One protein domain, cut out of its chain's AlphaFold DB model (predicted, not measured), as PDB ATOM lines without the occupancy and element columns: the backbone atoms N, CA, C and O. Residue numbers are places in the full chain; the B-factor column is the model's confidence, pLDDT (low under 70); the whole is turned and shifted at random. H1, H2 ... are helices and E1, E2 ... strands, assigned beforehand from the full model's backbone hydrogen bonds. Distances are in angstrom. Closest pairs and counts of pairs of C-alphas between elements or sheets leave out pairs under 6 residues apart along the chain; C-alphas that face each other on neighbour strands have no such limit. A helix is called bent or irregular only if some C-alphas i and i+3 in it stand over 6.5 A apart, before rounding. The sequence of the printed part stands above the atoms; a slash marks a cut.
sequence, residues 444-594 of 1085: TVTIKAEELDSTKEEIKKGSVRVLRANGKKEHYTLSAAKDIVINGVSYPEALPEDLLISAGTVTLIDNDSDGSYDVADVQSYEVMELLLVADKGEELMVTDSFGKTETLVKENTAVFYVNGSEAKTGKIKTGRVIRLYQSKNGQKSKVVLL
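This is residues 444 to 594 of the 1085 residues of an uncharacterized protein of Clostridiales bacterium (UniProt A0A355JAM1). Two lobes lie one after the other along the longest axis, each a strongly twisted sheet folded back on itself, and strand E5 of one lobe runs on into E6 of the other. The larger lobe is built of E6 to E12, the smaller of E1 to E5 and the short helices H1 and H2. The printed part has 151 residues, with two named helices and twelve named strands in the order E1 H1 E2 E3 H2 E4 E5 E6 E7 E8 E9 E10 E11 E12. The sheets, both mixed, run E8 E7 E6 E11 E12 E9 E10 and E1 E4 E5 E3 E2. The class is mostly strand, and the whole is compact, with a radius of gyration of the C-alphas of 17.0 A and spans of 47 by 31 by 28 A.

In the larger sheet, E6 is residues 525 to 535, 21.8 A long, E7 539 to 544, E8 549 to 553, E9 558 to 562, E10 565 to 567, E11 577 to 582 and E12 589 to 594, ending at C-alpha 594 (492.867, 5.345, 587.577). In the other, E1 is residues 444 to 448, from C-alpha 444 (508.970, 9.617, 610.563), E2 463 to 467, E3 473 to 486, 25.1 A long, E4 505 to 510 and E5 517 to 523. H1 is residues 456 to 459 and H2 496 to 499.

The larger sheet is a folded sheet, bent back into two leaves: E8 and E7 face E11, E12, E9 and E10, with E6 as the hinge. E6 bends by 91 degrees at residue 531; it is antiparallel to E11 (N 526 and O 580, 3.0 A) and to E7 (N 534 and O 541, 2.9 A). E6, E7 and E8 form a meander, each strand the antiparallel neighbour of the one before; N 542 and O 550 are 2.9 A apart. E12 is antiparallel to E11 (N 581 and O 590, 2.8 A) and parallel to E9 (N 561 and O 591, 2.8 A). E9 and E10 are a hairpin (N 567 and O 560, 2.8 A). The smaller sheet is folded too: E1 and E4 face E3 and E2, with E5 as the hinge. E4 is antiparallel to E1 (N 508 and O 445, 2.9 A) and to E5 (N 507 and O 521, 2.8 A). E3, which bends by 109 degrees at residue 481, is parallel to E5 (N 485 and O 520, 3.0 A) and antiparallel to E2 (N 474 and O 466, 2.9 A). H1 stands at the sheet's level, its height over the sheet 0.4 A; H2 only grazes the sheet. H1 and H2 touch, their closest C-alphas, of Lys 456 and Glu 497, 5.8 A apart. Both are too short for an O i to N i+4 pair; the single O i to N i+3 pair is within hydrogen-bond range in H2, not in H1.

The C-alphas farthest apart are those of Lys 472 and Gly 537, 49.6 A. The printed part has no cut, and no link is long. The mean pLDDT of the printed part is 82.3; 33 residues are under 70, among them residues 554 to 576.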
ATOM      1  N   THR A 444     509.605  10.454 611.595       93.00
ATOM      2  CA  THR A 444     508.970   9.617 610.563       93.00
ATOM      3  C   THR A 444     509.840   9.446 609.329       93.00
ATOM      4  O   THR A 444     510.393  10.419 608.812       93.00
ATOM      5  N   VAL A 445     509.878   8.232 608.780       94.31
ATOM      6  CA  VAL A 445     510.548   7.934 607.509       94.31
ATOM      7  C   VAL A 445     509.612   7.175 606.581       94.31
ATOM      8  O   VAL A 445     509.372   5.984 606.761       94.31
ATOM      9  N   THR A 446     509.149   7.852 605.531       94.88
ATOM     10  CA  THR A 446     508.425   7.220 604.422       94.88
ATOM     11  C   THR A 446     509.400   6.612 603.411       94.88
ATOM     12  O   THR A 446     510.419   7.208 603.039       94.88
ATOM     13  N   ILE A 447     509.081   5.396 602.978       94.88
ATOM     14  CA  ILE A 447     509.857   4.545 602.078       94.88
ATOM     15  C   ILE A 447     508.905   4.100 600.965       94.88
ATOM     16  O   ILE A 447     507.890   3.463 601.249       94.88
ATOM     17  N   LYS A 448     509.203   4.423 599.702       92.25
ATOM     18  CA  LYS A 448     508.437   3.881 598.563       92.25
ATOM     19  C   LYS A 448     508.785   2.407 598.343       92.25
ATOM     20  O   LYS A 448     509.920   2.012 598.600       92.25
ATOM     21  N   ALA A 449     507.864   1.618 597.787       90.00
ATOM     22  CA  ALA A 449     508.110   0.209 597.451       90.00
ATOM     23  C   ALA A 449     509.400  -0.007 596.619       90.00
ATOM     24  O   ALA A 449     510.188  -0.899 596.921       90.00
ATOM     25  N   GLU A 450     509.676   0.864 595.636       86.81
ATOM     26  CA  GLU A 450     510.912   0.842 594.823       86.81
ATOM     27  C   GLU A 450     512.211   1.124 595.601       86.81
ATOM     28  O   GLU A 450     513.288   0.760 595.130       86.81
ATOM     29  N   GLU A 451     512.135   1.750 596.777       93.50
ATOM     30  CA  GLU A 451     513.307   2.077 597.597       93.50
ATOM     31  C   GLU A 451     513.643   0.982 598.627       93.50
ATOM     32  O   GLU A 451     514.667   1.075 599.304       93.50
ATOM     33  N   LEU A 452     512.815  -0.057 598.782       92.12
ATOM     34  CA  LEU A 452     512.978  -1.076 599.822       92.12
ATOM     35  C   LEU A 452     514.004  -2.163 599.420       92.12
ATOM     36  O   LEU A 452     513.702  -3.090 598.675       92.12
ATOM     37  N   ASP A 453     515.224  -2.089 599.973       93.81
ATOM     38  CA  ASP A 453     516.380  -2.985 599.699       93.81
ATOM     39  C   ASP A 453     516.539  -4.083 600.781       93.81
ATOM     40  O   ASP A 453     517.627  -4.618 601.015       93.81
ATOM     41  N   SER A 454     515.472  -4.370 601.536       92.75
ATOM     42  CA  SER A 454     515.513  -5.257 602.706       92.75
ATOM     43  C   SER A 454     515.126  -6.698 602.372       92.75
ATOM     44  O   SER A 454     514.137  -6.948 601.688       92.75
ATOM     45  N   THR A 455     515.836  -7.679 602.935       92.56
ATOM     46  CA  THR A 455     515.410  -9.085 602.845       92.56
ATOM     47  C   THR A 455     514.425  -9.470 603.954       92.56
ATOM     48  O   THR A 455     514.440  -8.926 605.062       92.56
ATOM     49  N   LYS A 456     513.618 -10.509 603.699       91.69
ATOM     50  CA  LYS A 456     512.689 -11.114 604.673       91.69
ATOM     51  C   LYS A 456     513.343 -11.469 606.018       91.69
ATOM     52  O   LYS A 456     512.745 -11.273 607.072       91.69
ATOM     53  N   GLU A 457     514.583 -11.956 606.000       91.75
ATOM     54  CA  GLU A 457     515.333 -12.321 607.211       91.75
ATOM     55  C   GLU A 457     515.958 -11.126 607.945       91.75
ATOM     56  O   GLU A 457     516.383 -11.265 609.093       91.75
ATOM     57  N   GLU A 458     516.026  -9.957 607.311       92.25
ATOM     58  CA  GLU A 458     516.471  -8.711 607.938       92.25
ATOM     59  C   GLU A 458     515.297  -8.003 608.609       92.25
ATOM     60  O   GLU A 458     515.401  -7.654 609.785       92.25
ATOM     61  N   ILE A 459     514.137  -7.919 607.951       91.12
ATOM     62  CA  ILE A 459     512.948  -7.302 608.558       91.12
ATOM     63  C   ILE A 459     512.445  -8.113 609.765       91.12
ATOM     64  O   ILE A 459     512.125  -7.535 610.803       91.12
ATOM     65  N   LYS A 460     512.499  -9.455 609.719       89.94
ATOM     66  CA  LYS A 460     512.250 -10.312 610.901       89.94
ATOM     67  C   LYS A 460     513.151  -9.989 612.101       89.94
ATOM     68  O   LYS A 460     512.750 -10.220 613.238       89.94
ATOM     69  N   LYS A 461     514.356  -9.460 611.866       90.75
ATOM     70  CA  LYS A 461     515.308  -9.021 612.904       90.75
ATOM     71  C   LYS A 461     515.144  -7.541 613.278       90.75
ATOM     72  O   LYS A 461     515.983  -7.020 614.001       90.75
ATOM     73  N   GLY A 462     514.101  -6.872 612.782       90.75
ATOM     74  CA  GLY A 462     513.870  -5.442 612.991       90.75
ATOM     75  C   GLY A 462     514.778  -4.540 612.153       90.75
ATOM     76  O   GLY A 462     515.012  -3.409 612.545       90.75
ATOM     77  N   SER A 463     515.326  -5.015 611.031       94.00
ATOM     78  CA  SER A 463     516.227  -4.237 610.172       94.00
ATOM     79  C   SER A 463     515.559  -3.892 608.842       94.00
ATOM     80  O   SER A 463     515.373  -4.774 607.998       94.00
ATOM     81  N   VAL A 464     515.291  -2.606 608.612       95.81
ATOM     82  CA  VAL A 464     514.805  -2.079 607.328       95.81
ATOM     83  C   VAL A 464     515.955  -1.391 606.593       95.81
ATOM     84  O   VAL A 464     516.640  -0.532 607.148       95.81
ATOM     85  N   ARG A 465     516.201  -1.788 605.342       95.44
ATOM     86  CA  ARG A 465     517.177  -1.164 604.442       95.44
ATOM     87  C   ARG A 465     516.480  -0.444 603.309       95.44
ATOM     88  O   ARG A 465     515.527  -0.964 602.736       95.44
ATOM     89  N   VAL A 466     517.023   0.717 602.969       96.69
ATOM     90  CA  VAL A 466     516.476   1.597 601.941       96.69
ATOM     91  C   VAL A 466     517.583   1.994 600.974       96.69
ATOM     92  O   VAL A 466     518.682   2.361 601.395       96.69
ATOM     93  N   LEU A 467     517.297   1.923 599.677       95.38
ATOM     94  CA  LEU A 467     518.115   2.447 598.594       95.38
ATOM     95  C   LEU A 467     517.336   3.580 597.924       95.38
ATOM     96  O   LEU A 467     516.455   3.343 597.105       95.38
ATOM     97  N   ARG A 468     517.665   4.823 598.281       93.12
ATOM     98  CA  ARG A 468     517.025   6.009 597.700       93.12
ATOM     99  C   ARG A 468     517.370   6.150 596.221       93.12
ATOM    100  O   ARG A 468     518.461   5.762 595.799       93.12
ATOM    101  N   ALA A 469     516.511   6.828 595.458       87.31
ATOM    102  CA  ALA A 469     516.713   7.083 594.024       87.31
ATOM    103  C   ALA A 469     518.066   7.748 593.661       87.31
ATOM    104  O   ALA A 469     518.573   7.581 592.554       87.31
ATOM    105  N   ASN A 470     518.697   8.470 594.595       91.00
ATOM    106  CA  ASN A 470     520.033   9.065 594.428       91.00
ATOM    107  C   ASN A 470     521.209   8.098 594.715       91.00
ATOM    108  O   ASN A 470     522.364   8.525 594.744       91.00
ATOM    109  N   GLY A 471     520.935   6.815 594.970       91.69
ATOM    110  CA  GLY A 471     521.918   5.784 595.307       91.69
ATOM    111  C   GLY A 471     522.360   5.760 596.777       91.69
ATOM    112  O   GLY A 471     523.195   4.928 597.144       91.69
ATOM    113  N   LYS A 472     521.832   6.643 597.639       96.00
ATOM    114  CA  LYS A 472     522.119   6.630 599.081       96.00
ATOM    115  C   LYS A 472     521.481   5.396 599.722       96.00
ATOM    116  O   LYS A 472     520.278   5.176 599.596       96.00
ATOM    117  N   LYS A 473     522.294   4.622 600.445       96.56
ATOM    118  CA  LYS A 473     521.825   3.524 601.296       96.56
ATOM    119  C   LYS A 473     521.569   4.025 602.711       96.56
ATOM    120  O   LYS A 473     522.425   4.691 603.293       96.56
ATOM    121  N   GLU A 474     520.412   3.678 603.252       97.19
ATOM    122  CA  GLU A 474     519.963   4.025 604.599       97.19
ATOM    123  C   GLU A 474     519.528   2.754 605.343       97.19
ATOM    124  O   GLU A 474     519.221   1.722 604.736       97.19
ATOM    125  N   HIS A 475     519.569   2.809 606.672       95.44
ATOM    126  CA  HIS A 475     519.264   1.679 607.543       95.44
ATOM    127  C   HIS A 475     518.496   2.171 608.764       95.44
ATOM    128  O   HIS A 475     518.908   3.141 609.397       95.44
ATOM    129  N   TYR A 476     517.396   1.489 609.066       95.50
ATOM    130  CA  TYR A 476     516.460   1.826 610.130       95.50
ATOM    131  C   TYR A 476     516.202   0.591 610.994       95.50
ATOM    132  O   TYR A 476     516.153  -0.540 610.492       95.50
ATOM    133  N   THR A 477     516.059   0.811 612.301       94.94
ATOM    134  CA  THR A 477     515.847  -0.252 613.289       94.94
ATOM    135  C   THR A 477     514.427  -0.163 613.825       94.94
ATOM    136  O   THR A 477     514.031   0.879 614.326       94.94
ATOM    137  N   LEU A 478     513.663  -1.245 613.715       92.12
ATOM    138  CA  LEU A 478     512.323  -1.349 614.285       92.12
ATOM    139  C   LEU A 478     512.407  -1.829 615.732       92.12
ATOM    140  O   LEU A 478     513.194  -2.737 616.032       92.12
ATOM    141  N   SER A 479     511.542  -1.309 616.598       88.94
ATOM    142  CA  SER A 479     511.487  -1.731 617.992       88.94
ATOM    143  C   SER A 479     511.042  -3.199 618.135       88.94
ATOM    144  O   SER A 479     510.548  -3.868 617.209       88.94
ATOM    145  N   ALA A 480     511.286  -3.767 619.318       72.69
ATOM    146  CA  ALA A 480     510.939  -5.158 619.603       72.69
ATOM    147  C   ALA A 480     509.421  -5.366 619.739       72.69
ATOM    148  O   ALA A 480     508.942  -6.458 619.434       72.69
ATOM    149  N   ALA A 481     508.694  -4.328 620.167       61.81
ATOM    150  CA  ALA A 481     507.249  -4.346 620.381       61.81
ATOM    151  C   ALA A 481     506.430  -4.098 619.103       61.81
ATOM    152  O   ALA A 481     505.231  -4.338 619.138       61.81
ATOM    153  N   LYS A 482     507.092  -3.652 618.022       73.62
ATOM    154  CA  LYS A 482     506.510  -3.060 616.809       73.62
ATOM    155  C   LYS A 482     505.071  -3.445 616.456       73.62
ATOM    156  O   LYS A 482     504.776  -4.610 616.177       73.62
ATOM    157  N   ASP A 483     504.229  -2.428 616.333       87.62
ATOM    158  CA  ASP A 483     502.904  -2.559 615.741       87.62
ATOM    159  C   ASP A 483     502.992  -2.334 614.219       87.62
ATOM    160  O   ASP A 483     503.729  -1.469 613.735       87.62
ATOM    161  N   ILE A 484     502.248  -3.128 613.445       89.81
ATOM    162  CA  ILE A 484     502.154  -2.982 611.985       89.81
ATOM    163  C   ILE A 484     500.711  -2.616 611.644       89.81
ATOM    164  O   ILE A 484     499.778  -3.390 611.880       89.81
ATOM    165  N   VAL A 485     500.542  -1.426 611.076       91.38
ATOM    166  CA  VAL A 485     499.263  -0.901 610.598       91.38
ATOM    167  C   VAL A 485     499.227  -1.121 609.092       91.38
ATOM    168  O   VAL A 485     500.143  -0.707 608.396       91.38
ATOM    169  N   ILE A 486     498.201  -1.798 608.571       91.12
ATOM    170  CA  ILE A 486     498.055  -2.049 607.129       91.12
ATOM    171  C   ILE A 486     496.790  -1.348 606.655       91.12
ATOM    172  O   ILE A 486     495.687  -1.678 607.097       91.12
ATOM    173  N   ASN A 487     496.963  -0.366 605.771       90.81
ATOM    174  CA  ASN A 487     495.907   0.472 605.213       90.81
ATOM    175  C   ASN A 487     494.988   1.060 606.304       90.81
ATOM    176  O   ASN A 487     493.765   1.010 606.211       90.81
ATOM    177  N   GLY A 488     495.591   1.610 607.369       87.38
ATOM    178  CA  GLY A 488     494.897   2.284 608.480       87.38
ATOM    179  C   GLY A 488     494.298   1.377 609.567       87.38
ATOM    180  O   GLY A 488     493.578   1.875 610.438       87.38
ATOM    181  N   VAL A 489     494.580   0.068 609.539       87.75
ATOM    182  CA  VAL A 489     494.104  -0.910 610.533       87.75
ATOM    183  C   VAL A 489     495.291  -1.675 611.129       87.75
ATOM    184  O   VAL A 489     496.020  -2.342 610.396       87.75
ATOM    185  N   SER A 490     495.483  -1.614 612.452       87.81
ATOM    186  CA  SER A 490     496.413  -2.520 613.143       87.81
ATOM    187  C   SER A 490     495.870  -3.944 613.100       87.81
ATOM    188  O   SER A 490     494.693  -4.185 613.392       87.81
ATOM    189  N   TYR A 491     496.733  -4.898 612.758       76.44
ATOM    190  CA  TYR A 491     496.387  -6.311 612.738       76.44
ATOM    191  C   TYR A 491     497.359  -7.098 613.628       76.44
ATOM    192  O   TYR A 491     498.510  -7.275 613.242       76.44
ATOM    193  N   PRO A 492     496.933  -7.616 614.800       69.75
ATOM    194  CA  PRO A 492     497.832  -8.303 615.741       69.75
ATOM    195  C   PRO A 492     498.520  -9.576 615.214       69.75
ATOM    196  O   PRO A 492     499.442 -10.078 615.851       69.75
ATOM    197  N   GLU A 493     498.073 -10.119 614.075       73.00
ATOM    198  CA  GLU A 493     498.717 -11.245 613.377       73.00
ATOM    199  C   GLU A 493     499.546 -10.789 612.155       73.00
ATOM    200  O   GLU A 493     499.979 -11.617 611.350       73.00
ATOM    201  N   ALA A 494     499.759  -9.478 611.986       78.19
ATOM    202  CA  ALA A 494     500.658  -8.946 610.973       78.19
ATOM    203  C   ALA A 494     502.075  -9.480 611.204       78.19
ATOM    204  O   ALA A 494     502.596  -9.535 612.321       78.19
ATOM    205  N   LEU A 495     502.700  -9.912 610.118       84.12
ATOM    206  CA  LEU A 495     504.030 -10.486 610.126       84.12
ATOM    207  C   LEU A 495     505.029  -9.409 609.692       84.12
ATOM    208  O   LEU A 495     504.702  -8.592 608.836       84.12
ATOM    209  N   PRO A 496     506.290  -9.436 610.161       85.50
ATOM    210  CA  PRO A 496     507.310  -8.490 609.695       85.50
ATOM    211  C   PRO A 496     507.499  -8.494 608.166       85.50
ATOM    212  O   PRO A 496     507.919  -7.506 607.583       85.50
ATOM    213  N   GLU A 497     507.179  -9.603 607.496       87.69
ATOM    214  CA  GLU A 497     507.193  -9.710 606.033       87.69
ATOM    215  C   GLU A 497     506.088  -8.916 605.313       87.69
ATOM    216  O   GLU A 497     506.261  -8.661 604.128       87.69
ATOM    217  N   ASP A 498     505.034  -8.454 605.999       89.94
ATOM    218  CA  ASP A 498     504.008  -7.566 605.419       89.94
ATOM    219  C   ASP A 498     504.572  -6.175 605.052       89.94
ATOM    220  O   ASP A 498     503.948  -5.433 604.299       89.94
ATOM    221  N   LEU A 499     505.777  -5.824 605.527       91.62
ATOM    222  CA  LEU A 499     506.494  -4.618 605.094       91.62
ATOM    223  C   LEU A 499     507.112  -4.757 603.686       91.62
ATOM    224  O   LEU A 499     507.539  -3.757 603.117       91.62
ATOM    225  N   LEU A 500     507.197  -5.972 603.120       90.50
ATOM    226  CA  LEU A 500     507.733  -6.230 601.773       90.50
ATOM    227  C   LEU A 500     506.662  -6.001 600.697       90.50
ATOM    228  O   LEU A 500     506.195  -6.939 600.052       90.50
ATOM    229  N   ILE A 501     506.272  -4.743 600.523       90.06
ATOM    230  CA  ILE A 501     505.243  -4.327 599.565       90.06
ATOM    231  C   ILE A 501     505.781  -4.221 598.131       90.06
ATOM    232  O   ILE A 501     506.934  -3.846 597.917       90.06
ATOM    233  N   SER A 502     504.934  -4.508 597.138       84.81
ATOM    234  CA  SER A 502     505.239  -4.298 595.713       84.81
ATOM    235  C   SER A 502     504.825  -2.912 595.205       84.81
ATOM    236  O   SER A 502     505.487  -2.362 594.326       84.81
ATOM    237  N   ALA A 503     503.769  -2.327 595.774       87.44
ATOM    238  CA  ALA A 503     503.255  -0.999 595.446       87.44
ATOM    239  C   ALA A 503     502.869  -0.224 596.715       87.44
ATOM    240  O   ALA A 503     502.506  -0.820 597.732       87.44
ATOM    241  N   GLY A 504     502.949   1.109 596.647       91.06
ATOM    242  CA  GLY A 504     502.680   2.005 597.773       91.06
ATOM    243  C   GLY A 504     503.900   2.340 598.634       91.06
ATOM    244  O   GLY A 504     505.033   2.406 598.141       91.06
ATOM    245  N   THR A 505     503.661   2.613 599.919       93.56
ATOM    246  CA  THR A 505     504.668   3.135 600.858       93.56
ATOM    247  C   THR A 505     504.624   2.461 602.225       93.56
ATOM    248  O   THR A 505     503.551   2.141 602.730       93.56
ATOM    249  N   VAL A 506     505.788   2.349 602.866       95.38
ATOM    250  CA  VAL A 506     505.920   2.064 604.301       95.38
ATOM    251  C   VAL A 506     506.413   3.331 604.996       95.38
ATOM    252  O   VAL A 506     507.494   3.822 604.675       95.38
ATOM    253  N   THR A 507     505.648   3.853 605.950       95.62
ATOM    254  CA  THR A 507     506.078   4.925 606.852       95.62
ATOM    255  C   THR A 507     506.453   4.314 608.191       95.62
ATOM    256  O   THR A 507     505.619   3.741 608.888       95.62
ATOM    257  N   LEU A 508     507.730   4.421 608.544       95.62
ATOM    258  CA  LEU A 508     508.218   4.084 609.875       95.62
ATOM    259  C   LEU A 508     508.012   5.290 610.792       95.62
ATOM    260  O   LEU A 508     508.342   6.408 610.394       95.62
ATOM    261  N   ILE A 509     507.501   5.058 611.998       94.81
ATOM    262  CA  ILE A 509     507.201   6.077 613.008       94.81
ATOM    263  C   ILE A 509     507.936   5.705 614.301       94.81
ATOM    264  O   ILE A 509     507.690   4.644 614.876       94.81
ATOM    265  N   ASP A 510     508.840   6.574 614.735       94.69
ATOM    266  CA  ASP A 510     509.380   6.636 616.093       94.69
ATOM    267  C   ASP A 510     508.549   7.697 616.841       94.69
ATOM    268  O   ASP A 510     508.492   8.861 616.424       94.69
ATOM    269  N   ASN A 511     507.816   7.267 617.876       92.00
ATOM    270  CA  ASN A 511     506.843   8.096 618.602       92.00
ATOM    271  C   ASN A 511     507.266   8.446 620.040       92.00
ATOM    272  O   ASN A 511     506.521   9.146 620.729       92.00
ATOM    273  N   ASP A 512     508.455   8.014 620.479       90.25
ATOM    274  CA  ASP A 512     509.052   8.401 621.767       90.25
ATOM    275  C   ASP A 512     510.470   9.010 621.646       90.25
ATOM    276  O   ASP A 512     511.014   9.535 622.624       90.25
ATOM    277  N   SER A 513     511.007   9.056 620.422       89.62
ATOM    278  CA  SER A 513     512.329   9.557 620.035       89.62
ATOM    279  C   SER A 513     513.510   8.772 620.631       89.62
ATOM    280  O   SER A 513     514.569   9.364 620.885       89.62
ATOM    281  N   ASP A 514     513.375   7.456 620.862       90.31
ATOM    282  CA  ASP A 514     514.499   6.600 621.289       90.31
ATOM    283  C   ASP A 514     515.496   6.250 620.159       90.31
ATOM    284  O   ASP A 514     516.633   5.840 620.438       90.31
ATOM    285  N   GLY A 515     515.125   6.494 618.896       88.31
ATOM    286  CA  GLY A 515     515.903   6.179 617.695       88.31
ATOM    287  C   GLY A 515     515.566   4.818 617.067       88.31
ATOM    288  O   GLY A 515     516.193   4.424 616.073       88.31
ATOM    289  N   SER A 516     514.598   4.098 617.635       92.94
ATOM    290  CA  SER A 516     513.973   2.893 617.097       92.94
ATOM    291  C   SER A 516     512.548   3.213 616.652       92.94
ATOM    292  O   SER A 516     511.817   3.928 617.317       92.94
ATOM    293  N   TYR A 517     512.111   2.630 615.542       94.56
ATOM    294  CA  TYR A 517     510.777   2.888 615.005       94.56
ATOM    295  C   TYR A 517     509.774   1.877 615.575       94.56
ATOM    296  O   TYR A 517     509.899   0.670 615.334       94.56
ATOM    297  N   ASP A 518     508.794   2.359 616.335       92.06
ATOM    298  CA  ASP A 518     507.783   1.550 617.020       92.06
ATOM    299  C   ASP A 518     506.621   1.125 616.142       92.06
ATOM    300  O   ASP A 518     506.033   0.068 616.369       92.06
ATOM    301  N   VAL A 519     506.269   1.927 615.141       93.00
ATOM    302  CA  VAL A 519     505.127   1.627 614.278       93.00
ATOM    303  C   VAL A 519     505.562   1.656 612.824       93.00
ATOM    304  O   VAL A 519     506.329   2.516 612.395       93.00
ATOM    305  N   ALA A 520     505.077   0.683 612.059       93.25
ATOM    306  CA  ALA A 520     505.188   0.676 610.610       93.25
ATOM    307  C   ALA A 520     503.783   0.777 610.006       93.25
ATOM    308  O   ALA A 520     503.016  -0.186 610.047       93.25
ATOM    309  N   ASP A 521     503.455   1.949 609.463       93.19
ATOM    310  CA  ASP A 521     502.234   2.188 608.696       93.19
ATOM    311  C   ASP A 521     502.475   1.841 607.223       93.19
ATOM    312  O   ASP A 521     503.310   2.438 606.540       93.19
ATOM    313  N   VAL A 522     501.767   0.826 606.747       93.94
ATOM    314  CA  VAL A 522     501.872   0.264 605.406       93.94
ATOM    315  C   VAL A 522     500.658   0.702 604.601       93.94
ATOM    316  O   VAL A 522     499.548   0.220 604.821       93.94
ATOM    317  N   GLN A 523     500.884   1.582 603.632       93.19
ATOM    318  CA  GLN A 523     499.879   2.023 602.670       93.19
ATOM    319  C   GLN A 523     500.155   1.318 601.340       93.19
ATOM    320  O   GLN A 523     500.894   1.832 600.499       93.19
ATOM    321  N   SER A 524     499.612   0.111 601.182       91.94
ATOM    322  CA  SER A 524     499.812  -0.754 600.015       91.94
ATOM    323  C   SER A 524     498.516  -0.971 599.247       91.94
ATOM    324  O   SER A 524     497.430  -1.026 599.823       91.94
ATOM    325  N   TYR A 525     498.636  -1.108 597.932       91.50
ATOM    326  CA  TYR A 525     497.505  -1.318 597.039       91.50
ATOM    327  C   TYR A 525     497.818  -2.355 595.971       91.50
ATOM    328  O   TYR A 525     498.972  -2.559 595.593       91.50
ATOM    329  N   GLU A 526     496.763  -2.968 595.460       88.69
ATOM    330  CA  GLU A 526     496.784  -3.693 594.196       88.69
ATOM    331  C   GLU A 526     496.161  -2.819 593.102       88.69
ATOM    332  O   GLU A 526     495.313  -1.971 593.389       88.69
ATOM    333  N   VAL A 527     496.577  -3.013 591.851       86.94
ATOM    334  CA  VAL A 527     495.937  -2.397 590.682       86.94
ATOM    335  C   VAL A 527     495.130  -3.475 589.972       86.94
ATOM    336  O   VAL A 527     495.663  -4.552 589.707       86.94
ATOM    337  N   MET A 528     493.855  -3.202 589.697       83.38
ATOM    338  CA  MET A 528     492.925  -4.178 589.124       83.38
ATOM    339  C   MET A 528     492.032  -3.543 588.052       83.38
ATOM    340  O   MET A 528     491.427  -2.493 588.272       83.38
ATOM    341  N   GLU A 529     491.937  -4.201 586.896       81.31
ATOM    342  CA  GLU A 529     490.904  -3.965 585.883       81.31
ATOM    343  C   GLU A 529     489.627  -4.694 586.315       81.31
ATOM    344  O   GLU A 529     489.629  -5.914 586.463       81.31
ATOM    345  N   LEU A 530     488.540  -3.958 586.533       69.94
ATOM    346  CA  LEU A 530     487.271  -4.500 587.011       69.94
ATOM    347  C   LEU A 530     486.518  -5.222 585.890       69.94
ATOM    348  O   LEU A 530     486.179  -4.606 584.884       69.94
ATOM    349  N   LEU A 531     486.198  -6.497 586.108       58.25
ATOM    350  CA  LEU A 531     485.355  -7.346 585.257       58.25
ATOM    351  C   LEU A 531     483.911  -7.422 585.764       58.25
ATOM    352  O   LEU A 531     482.972  -7.458 584.976       58.25
ATOM    353  N   LEU A 532     483.709  -7.415 587.082       52.97
ATOM    354  CA  LEU A 532     482.377  -7.379 587.682       52.97
ATOM    355  C   LEU A 532     482.362  -6.435 588.878       52.97
ATOM    356  O   LEU A 532     483.260  -6.471 589.719       52.97
ATOM    357  N   VAL A 533     481.303  -5.636 588.982       66.88
ATOM    358  CA  VAL A 533     480.977  -4.867 590.183       66.88
ATOM    359  C   VAL A 533     479.545  -5.214 590.576       66.88
ATOM    360  O   VAL A 533     478.614  -4.919 589.832       66.88
ATOM    361  N   ALA A 534     479.389  -5.867 591.726       65.25
ATOM    362  CA  ALA A 534     478.124  -6.403 592.217       65.25
ATOM    363  C   ALA A 534     477.715  -5.708 593.521       65.25
ATOM    364  O   ALA A 534     478.438  -5.768 594.525       65.25
ATOM    365  N   ASP A 535     476.552  -5.057 593.521       75.06
ATOM    366  CA  ASP A 535     476.048  -4.301 594.670       75.06
ATOM    367  C   ASP A 535     475.145  -5.176 595.554       75.06
ATOM    368  O   ASP A 535     474.103  -5.672 595.125       75.06
ATOM    369  N   LYS A 536     475.540  -5.368 596.819       74.56
ATOM    370  CA  LYS A 536     474.827  -6.204 597.797       74.56
ATOM    371  C   LYS A 536     474.267  -5.407 598.977       74.56
ATOM    372  O   LYS A 536     474.075  -5.959 600.060       74.56
ATOM    373  N   GLY A 537     473.987  -4.118 598.784       76.25
ATOM    374  CA  GLY A 537     473.563  -3.219 599.857       76.25
ATOM    375  C   GLY A 537     474.773  -2.709 600.629       76.25
ATOM    376  O   GLY A 537     475.438  -1.794 600.154       76.25
ATOM    377  N   GLU A 538     475.089  -3.313 601.778       76.06
ATOM    378  CA  GLU A 538     476.218  -2.897 602.636       76.06
ATOM    379  C   GLU A 538     477.597  -3.333 602.121       76.06
ATOM    380  O   GLU A 538     478.628  -2.859 602.598       76.06
ATOM    381  N   GLU A 539     477.633  -4.221 601.130       80.69
ATOM    382  CA  GLU A 539     478.854  -4.722 600.506       80.69
ATOM    383  C   GLU A 539     478.854  -4.391 599.007       80.69
ATOM    384  O   GLU A 539     477.831  -4.500 598.328       80.69
ATOM    385  N   LEU A 540     480.013  -3.998 598.483       80.31
ATOM    386  CA  LEU A 540     480.307  -3.937 597.055       80.31
ATOM    387  C   LEU A 540     481.323  -5.039 596.752       80.31
ATOM    388  O   LEU A 540     482.440  -5.004 597.267       80.31
ATOM    389  N   MET A 541     480.948  -6.032 595.953       79.62
ATOM    390  CA  MET A 541     481.892  -7.047 595.491       79.62
ATOM    391  C   MET A 541     482.508  -6.606 594.170       79.62
ATOM    392  O   MET A 541     481.790  -6.231 593.247       79.62
ATOM    393  N   VAL A 542     483.833  -6.663 594.089       79.88
ATOM    394  CA  VAL A 542     484.608  -6.298 592.901       79.88
ATOM    395  C   VAL A 542     485.414  -7.503 592.429       79.88
ATOM    396  O   VAL A 542     486.178  -8.080 593.198       79.88
ATOM    397  N   THR A 543     485.239  -7.898 591.171       75.38
ATOM    398  CA  THR A 543     485.992  -8.985 590.532       75.38
ATOM    399  C   THR A 543     486.871  -8.405 589.436       75.38
ATOM    400  O   THR A 543     486.389  -7.592 588.650       75.38
ATOM    401  N   ASP A 544     488.137  -8.812 589.367       78.81
ATOM    402  CA  ASP A 544     489.060  -8.392 588.309       78.81
ATOM    403  C   ASP A 544     488.944  -9.235 587.023       78.81
ATOM    404  O   ASP A 544     488.281 -10.277 586.991       78.81
ATOM    405  N   SER A 545     489.611  -8.801 585.950       66.88
ATOM    406  CA  SER A 545     489.661  -9.506 584.656       66.88
ATOM    407  C   SER A 545     490.363 -10.874 584.686       66.88
ATOM    408  O   SER A 545     490.310 -11.609 583.695       66.88
ATOM    409  N   PHE A 546     490.920 -11.275 585.834       67.12
ATOM    410  CA  PHE A 546     491.548 -12.576 586.090       67.12
ATOM    411  C   PHE A 546     490.690 -13.477 587.002       67.12
ATOM    412  O   PHE A 546     491.012 -14.650 587.205       67.12
ATOM    413  N   GLY A 547     489.561 -12.967 587.505       63.22
ATOM    414  CA  GLY A 547     488.613 -13.677 588.360       63.22
ATOM    415  C   GLY A 547     488.896 -13.584 589.865       63.22
ATOM    416  O   GLY A 547     488.164 -14.204 590.647       63.22
ATOM    417  N   LYS A 548     489.905 -12.820 590.309       79.56
ATOM    418  CA  LYS A 548     490.087 -12.502 591.734       79.56
ATOM    419  C   LYS A 548     488.911 -11.637 592.178       79.56
ATOM    420  O   LYS A 548     488.547 -10.696 591.485       79.56
ATOM    421  N   THR A 549     488.293 -11.957 593.313       83.00
ATOM    422  CA  THR A 549     487.132 -11.214 593.829       83.00
ATOM    423  C   THR A 549     487.392 -10.728 595.244       83.00
ATOM    424  O   THR A 549     487.666 -11.546 596.119       83.00
ATOM    425  N   GLU A 550     487.235  -9.425 595.463       86.50
ATOM    426  CA  GLU A 550     487.314  -8.775 596.772       86.50
ATOM    427  C   GLU A 550     485.946  -8.232 597.203       86.50
ATOM    428  O   GLU A 550     485.052  -7.992 596.387       86.50
ATOM    429  N   THR A 551     485.757  -8.064 598.512       87.56
ATOM    430  CA  THR A 551     484.516  -7.530 599.101       87.56
ATOM    431  C   THR A 551     484.825  -6.250 599.865       87.56
ATOM    432  O   THR A 551     485.678  -6.245 600.751       87.56
ATOM    433  N   LEU A 552     484.138  -5.163 599.518       85.38
ATOM    434  CA  LEU A 552     484.313  -3.835 600.099       85.38
ATOM    435  C   LEU A 552     483.085  -3.496 600.948       85.38
ATOM    436  O   LEU A 552     481.978  -3.399 600.424       85.38
ATOM    437  N   VAL A 553     483.262  -3.300 602.254       78.69
ATOM    438  CA  VAL A 553     482.161  -2.898 603.146       78.69
ATOM    439  C   VAL A 553     481.930  -1.389 603.004       78.69
ATOM    440  O   VAL A 553     482.870  -0.607 603.156       78.69
ATOM    441  N   LYS A 554     480.700  -0.967 602.704       68.06
ATOM    442  CA  LYS A 554     480.357   0.428 602.376       68.06
ATOM    443  C   LYS A 554     480.050   1.316 603.576       68.06
ATOM    444  O   LYS A 554     480.149   2.530 603.447       68.06
ATOM    445  N   GLU A 555     479.672   0.735 604.715       58.78
ATOM    446  CA  GLU A 555     479.089   1.415 605.886       58.78
ATOM    447  C   GLU A 555     480.140   2.249 606.681       58.78
ATOM    448  O   GLU A 555     480.388   2.041 607.868       58.78
ATOM    449  N   ASN A 556     480.769   3.223 606.003       55.16
ATOM    450  CA  ASN A 556     481.893   4.089 606.413       55.16
ATOM    451  C   ASN A 556     483.291   3.439 606.445       55.16
ATOM    452  O   ASN A 556     484.210   3.972 607.065       55.16
ATOM    453  N   THR A 557     483.475   2.295 605.784       58.31
ATOM    454  CA  THR A 557     484.761   1.569 605.749       58.31
ATOM    455  C   THR A 557     485.446   1.559 604.386       58.31
ATOM    456  O   THR A 557     486.663   1.389 604.344       58.31
ATOM    457  N   ALA A 558     484.707   1.741 603.288       57.41
ATOM    458  CA  ALA A 558     485.243   1.886 601.938       57.41
ATOM    459  C   ALA A 558     485.106   3.343 601.483       57.41
ATOM    460  O   ALA A 558     483.989   3.832 601.334       57.41
ATOM    461  N   VAL A 559     486.235   4.017 601.257       61.97
ATOM    462  CA  VAL A 559     486.268   5.398 600.747       61.97
ATOM    463  C   VAL A 559     486.738   5.380 599.296       61.97
ATOM    464  O   VAL A 559     487.795   4.821 598.991       61.97
ATOM    465  N   PHE A 560     485.959   5.967 598.396       69.88
ATOM    466  CA  PHE A 560     486.227   5.955 596.958       69.88
ATOM    467  C   PHE A 560     486.763   7.317 596.536       69.88
ATOM    468  O   PHE A 560     486.288   8.335 597.022       69.88
ATOM    469  N   TYR A 561     487.741   7.338 595.637       60.66
ATOM    470  CA  TYR A 561     488.363   8.561 595.148       60.66
ATOM    471  C   TYR A 561     488.422   8.585 593.623       60.66
ATOM    472  O   TYR A 561     488.783   7.591 592.990       60.66
ATOM    473  N   VAL A 562     488.139   9.751 593.050       55.09
ATOM    474  CA  VAL A 562     488.331  10.078 591.630       55.09
ATOM    475  C   VAL A 562     489.105  11.393 591.575       55.09
ATOM    476  O   VAL A 562     488.737  12.343 592.263       55.09
ATOM    477  N   ASN A 563     490.205  11.455 590.816       56.16
ATOM    478  CA  ASN A 563     491.072  12.646 590.742       56.16
ATOM    479  C   ASN A 563     491.494  13.225 592.116       56.16
ATOM    480  O   ASN A 563     491.625  14.435 592.289       56.16
ATOM    481  N   GLY A 564     491.685  12.362 593.121       54.09
ATOM    482  CA  GLY A 564     492.062  12.759 594.485       54.09
ATOM    483  C   GLY A 564     490.928  13.316 595.359       54.09
ATOM    484  O   GLY A 564     491.151  13.514 596.552       54.09
ATOM    485  N   SER A 565     489.720  13.504 594.818       50.69
ATOM    486  CA  SER A 565     488.517  13.879 595.579       50.69
ATOM    487  C   SER A 565     487.724  12.639 595.985       50.69
ATOM    488  O   SER A 565     487.702  11.663 595.236       50.69
ATOM    489  N   GLU A 566     487.082  12.664 597.156       61.84
ATOM    490  CA  GLU A 566     486.162  11.594 597.566       61.84
ATOM    491  C   GLU A 566     484.949  11.546 596.620       61.84
ATOM    492  O   GLU A 566     484.488  12.577 596.134       61.84
ATOM    493  N   ALA A 567     484.468  10.343 596.320       54.78
ATOM    494  CA  ALA A 567     483.436  10.076 595.328       54.78
ATOM    495  C   ALA A 567     482.468   8.989 595.820       54.78
ATOM    496  O   ALA A 567     482.779   8.198 596.711       54.78
ATOM    497  N   LYS A 568     481.288   8.899 595.200       62.69
ATOM    498  CA  LYS A 568     480.308   7.854 595.523       62.69
ATOM    499  C   LYS A 568     480.626   6.521 594.844       62.69
ATOM    500  O   LYS A 568     481.193   6.466 593.751       62.69
ATOM    501  N   THR A 569     480.167   5.436 595.469       61.50
ATOM    502  CA  THR A 569     480.315   4.039 595.008       61.50
ATOM    503  C   THR A 569     479.942   3.829 593.540       61.50
ATOM    504  O   THR A 569     480.600   3.053 592.858       61.50
ATOM    505  N   GLY A 570     478.928   4.542 593.031       54.34
ATOM    506  CA  GLY A 570     478.431   4.420 591.655       54.34
ATOM    507  C   GLY A 570     479.426   4.800 590.547       54.34
ATOM    508  O   GLY A 570     479.175   4.489 589.382       54.34
ATOM    509  N   LYS A 571     480.562   5.434 590.883       59.69
ATOM    510  CA  LYS A 571     481.679   5.651 589.945       59.69
ATOM    511  C   LYS A 571     482.492   4.372 589.687       59.69
ATOM    512  O   LYS A 571     483.168   4.281 588.664       59.69
ATOM    513  N   ILE A 572     482.426   3.384 590.584       65.88
ATOM    514  CA  ILE A 572     483.084   2.084 590.427       65.88
ATOM    515  C   ILE A 572     482.184   1.182 589.586       65.88
ATOM    516  O   ILE A 572     481.102   0.790 590.014       65.88
ATOM    517  N   LYS A 573     482.633   0.874 588.370       61.56
ATOM    518  CA  LYS A 573     481.932   0.037 587.389       61.56
ATOM    519  C   LYS A 573     482.933  -0.887 586.700       61.56
ATOM    520  O   LYS A 573     484.135  -0.620 586.729       61.56
ATOM    521  N   THR A 574     482.443  -1.943 586.062       58.75
ATOM    522  CA  THR A 574     483.261  -2.789 585.184       58.75
ATOM    523  C   THR A 574     483.893  -1.968 584.043       58.75
ATOM    524  O   THR A 574     483.436  -0.876 583.701       58.75
ATOM    525  N   GLY A 575     485.019  -2.453 583.514       57.47
ATOM    526  CA  GLY A 575     485.837  -1.788 582.498       57.47
ATOM    527  C   GLY A 575     486.713  -0.655 583.043       57.47
ATOM    528  O   GLY A 575     487.440  -0.020 582.283       57.47
ATOM    529  N   ARG A 576     486.659  -0.372 584.351       69.94
ATOM    530  CA  ARG A 576     487.507   0.626 585.015       69.94
ATOM    531  C   ARG A 576     488.712  -0.030 585.678       69.94
ATOM    532  O   ARG A 576     488.605  -1.131 586.210       69.94
ATOM    533  N   VAL A 577     489.836   0.679 585.696       80.56
ATOM    534  CA  VAL A 577     491.035   0.275 586.439       80.56
ATOM    535  C   VAL A 577     491.086   1.059 587.748       80.56
ATOM    536  O   VAL A 577     490.898   2.276 587.748       80.56
ATOM    537  N   ILE A 578     491.319   0.376 588.867       87.00
ATOM    538  CA  ILE A 578     491.392   0.995 590.198       87.00
ATOM    539  C   ILE A 578     492.666   0.587 590.943       87.00
ATOM    540  O   ILE A 578     493.151  -0.532 590.776       87.00
ATOM    541  N   ARG A 579     493.165   1.462 591.825       90.69
ATOM    542  CA  ARG A 579     494.002   1.068 592.969       90.69
ATOM    543  C   ARG A 579     493.076   0.658 594.115       90.69
ATOM    544  O   ARG A 579     492.280   1.481 594.574       90.69
ATOM    545  N   LEU A 580     493.195  -0.571 594.606       91.00
ATOM    546  CA  LEU A 580     492.517  -1.049 595.811       91.00
ATOM    547  C   LEU A 580     493.518  -1.139 596.968       91.00
ATOM    548  O   LEU A 580     494.358  -2.035 597.016       91.00
ATOM    549  N   TYR A 581     493.399  -0.218 597.920       91.50
ATOM    550  CA  TYR A 581     494.017  -0.317 599.240       91.50
ATOM    551  C   TYR A 581     493.028  -1.053 600.142       91.50
ATOM    552  O   TYR A 581     491.903  -0.585 600.319       91.50
ATOM    553  N   GLN A 582     493.416  -2.171 600.745       88.88
ATOM    554  CA  GLN A 582     492.541  -2.909 601.658       88.88
ATOM    555  C   GLN A 582     493.305  -3.372 602.897       88.88
ATOM    556  O   GLN A 582     494.456  -3.806 602.812       88.88
ATOM    557  N   SER A 583     492.695  -3.247 604.075       88.06
ATOM    558  CA  SER A 583     493.274  -3.787 605.302       88.06
ATOM    559  C   SER A 583     493.288  -5.315 605.255       88.06
ATOM    560  O   SER A 583     492.399  -5.943 604.686       88.06
ATOM    561  N   LYS A 584     494.257  -5.943 605.928       84.31
ATOM    562  CA  LYS A 584     494.472  -7.406 605.905       84.31
ATOM    563  C   LYS A 584     493.267  -8.256 606.365       84.31
ATOM    564  O   LYS A 584     493.243  -9.465 606.166       84.31
ATOM    565  N   ASN A 585     492.272  -7.624 606.985       78.62
ATOM    566  CA  ASN A 585     491.025  -8.217 607.468       78.62
ATOM    567  C   ASN A 585     489.757  -7.692 606.753       78.62
ATOM    568  O   ASN A 585     488.658  -7.931 607.250       78.62
ATOM    569  N   GLY A 586     489.892  -6.924 605.663       79.06
ATOM    570  CA  GLY A 586     488.784  -6.331 604.898       79.06
ATOM    571  C   GLY A 586     488.002  -5.209 605.601       79.06
ATOM    572  O   GLY A 586     487.089  -4.642 605.008       79.06
ATOM    573  N   GLN A 587     488.335  -4.861 606.851       77.00
ATOM    574  CA  GLN A 587     487.580  -3.889 607.660       77.00
ATOM    575  C   GLN A 587     487.732  -2.428 607.231       77.00
ATOM    576  O   GLN A 587     486.955  -1.598 607.695       77.00
ATOM    577  N   LYS A 588     488.726  -2.090 606.409       84.12
ATOM    578  CA  LYS A 588     488.876  -0.766 605.805       84.12
ATOM    579  C   LYS A 588     489.378  -0.932 604.379       84.12
ATOM    580  O   LYS A 588     490.256  -1.754 604.124       84.12
ATOM    581  N   SER A 589     488.815  -0.164 603.459       87.06
ATOM    582  CA  SER A 589     489.228  -0.114 602.062       87.06
ATOM    583  C   SER A 589     489.312   1.339 601.597       87.06
ATOM    584  O   SER A 589     488.529   2.191 602.013       87.06
ATOM    585  N   LYS A 590     490.250   1.632 600.705       87.75
ATOM    586  CA  LYS A 590     490.270   2.858 599.916       87.75
ATOM    587  C   LYS A 590     490.404   2.456 598.456       87.75
ATOM    588  O   LYS A 590     491.304   1.702 598.100       87.75
ATOM    589  N   VAL A 591     489.508   2.957 597.621       86.19
ATOM    590  CA  VAL A 591     489.517   2.724 596.177       86.19
ATOM    591  C   VAL A 591     489.889   4.028 595.497       86.19
ATOM    592  O   VAL A 591     489.305   5.060 595.808       86.19
ATOM    593  N   VAL A 592     490.844   4.002 594.574       84.94
ATOM    594  CA  VAL A 592     491.194   5.162 593.744       84.94
ATOM    595  C   VAL A 592     491.010   4.769 592.288       84.94
ATOM    596  O   VAL A 592     491.630   3.811 591.835       84.94
ATOM    597  N   LEU A 593     490.154   5.482 591.561       80.25
ATOM    598  CA  LEU A 593     490.006   5.300 590.120       80.25
ATOM    599  C   LEU A 593     491.282   5.765 589.408       80.25
ATOM    600  O   LEU A 593     491.760   6.865 589.676       80.25
ATOM    601  N   LEU A 594     491.811   4.941 588.502       79.69
ATOM    602  CA  LEU A 594     492.867   5.345 587.577       79.69
ATOM    603  C   LEU A 594     492.220   5.809 586.269       79.69
ATOM    604  O   LEU A 594     491.676   5.009 585.508       79.69
TER     605      LEU A 594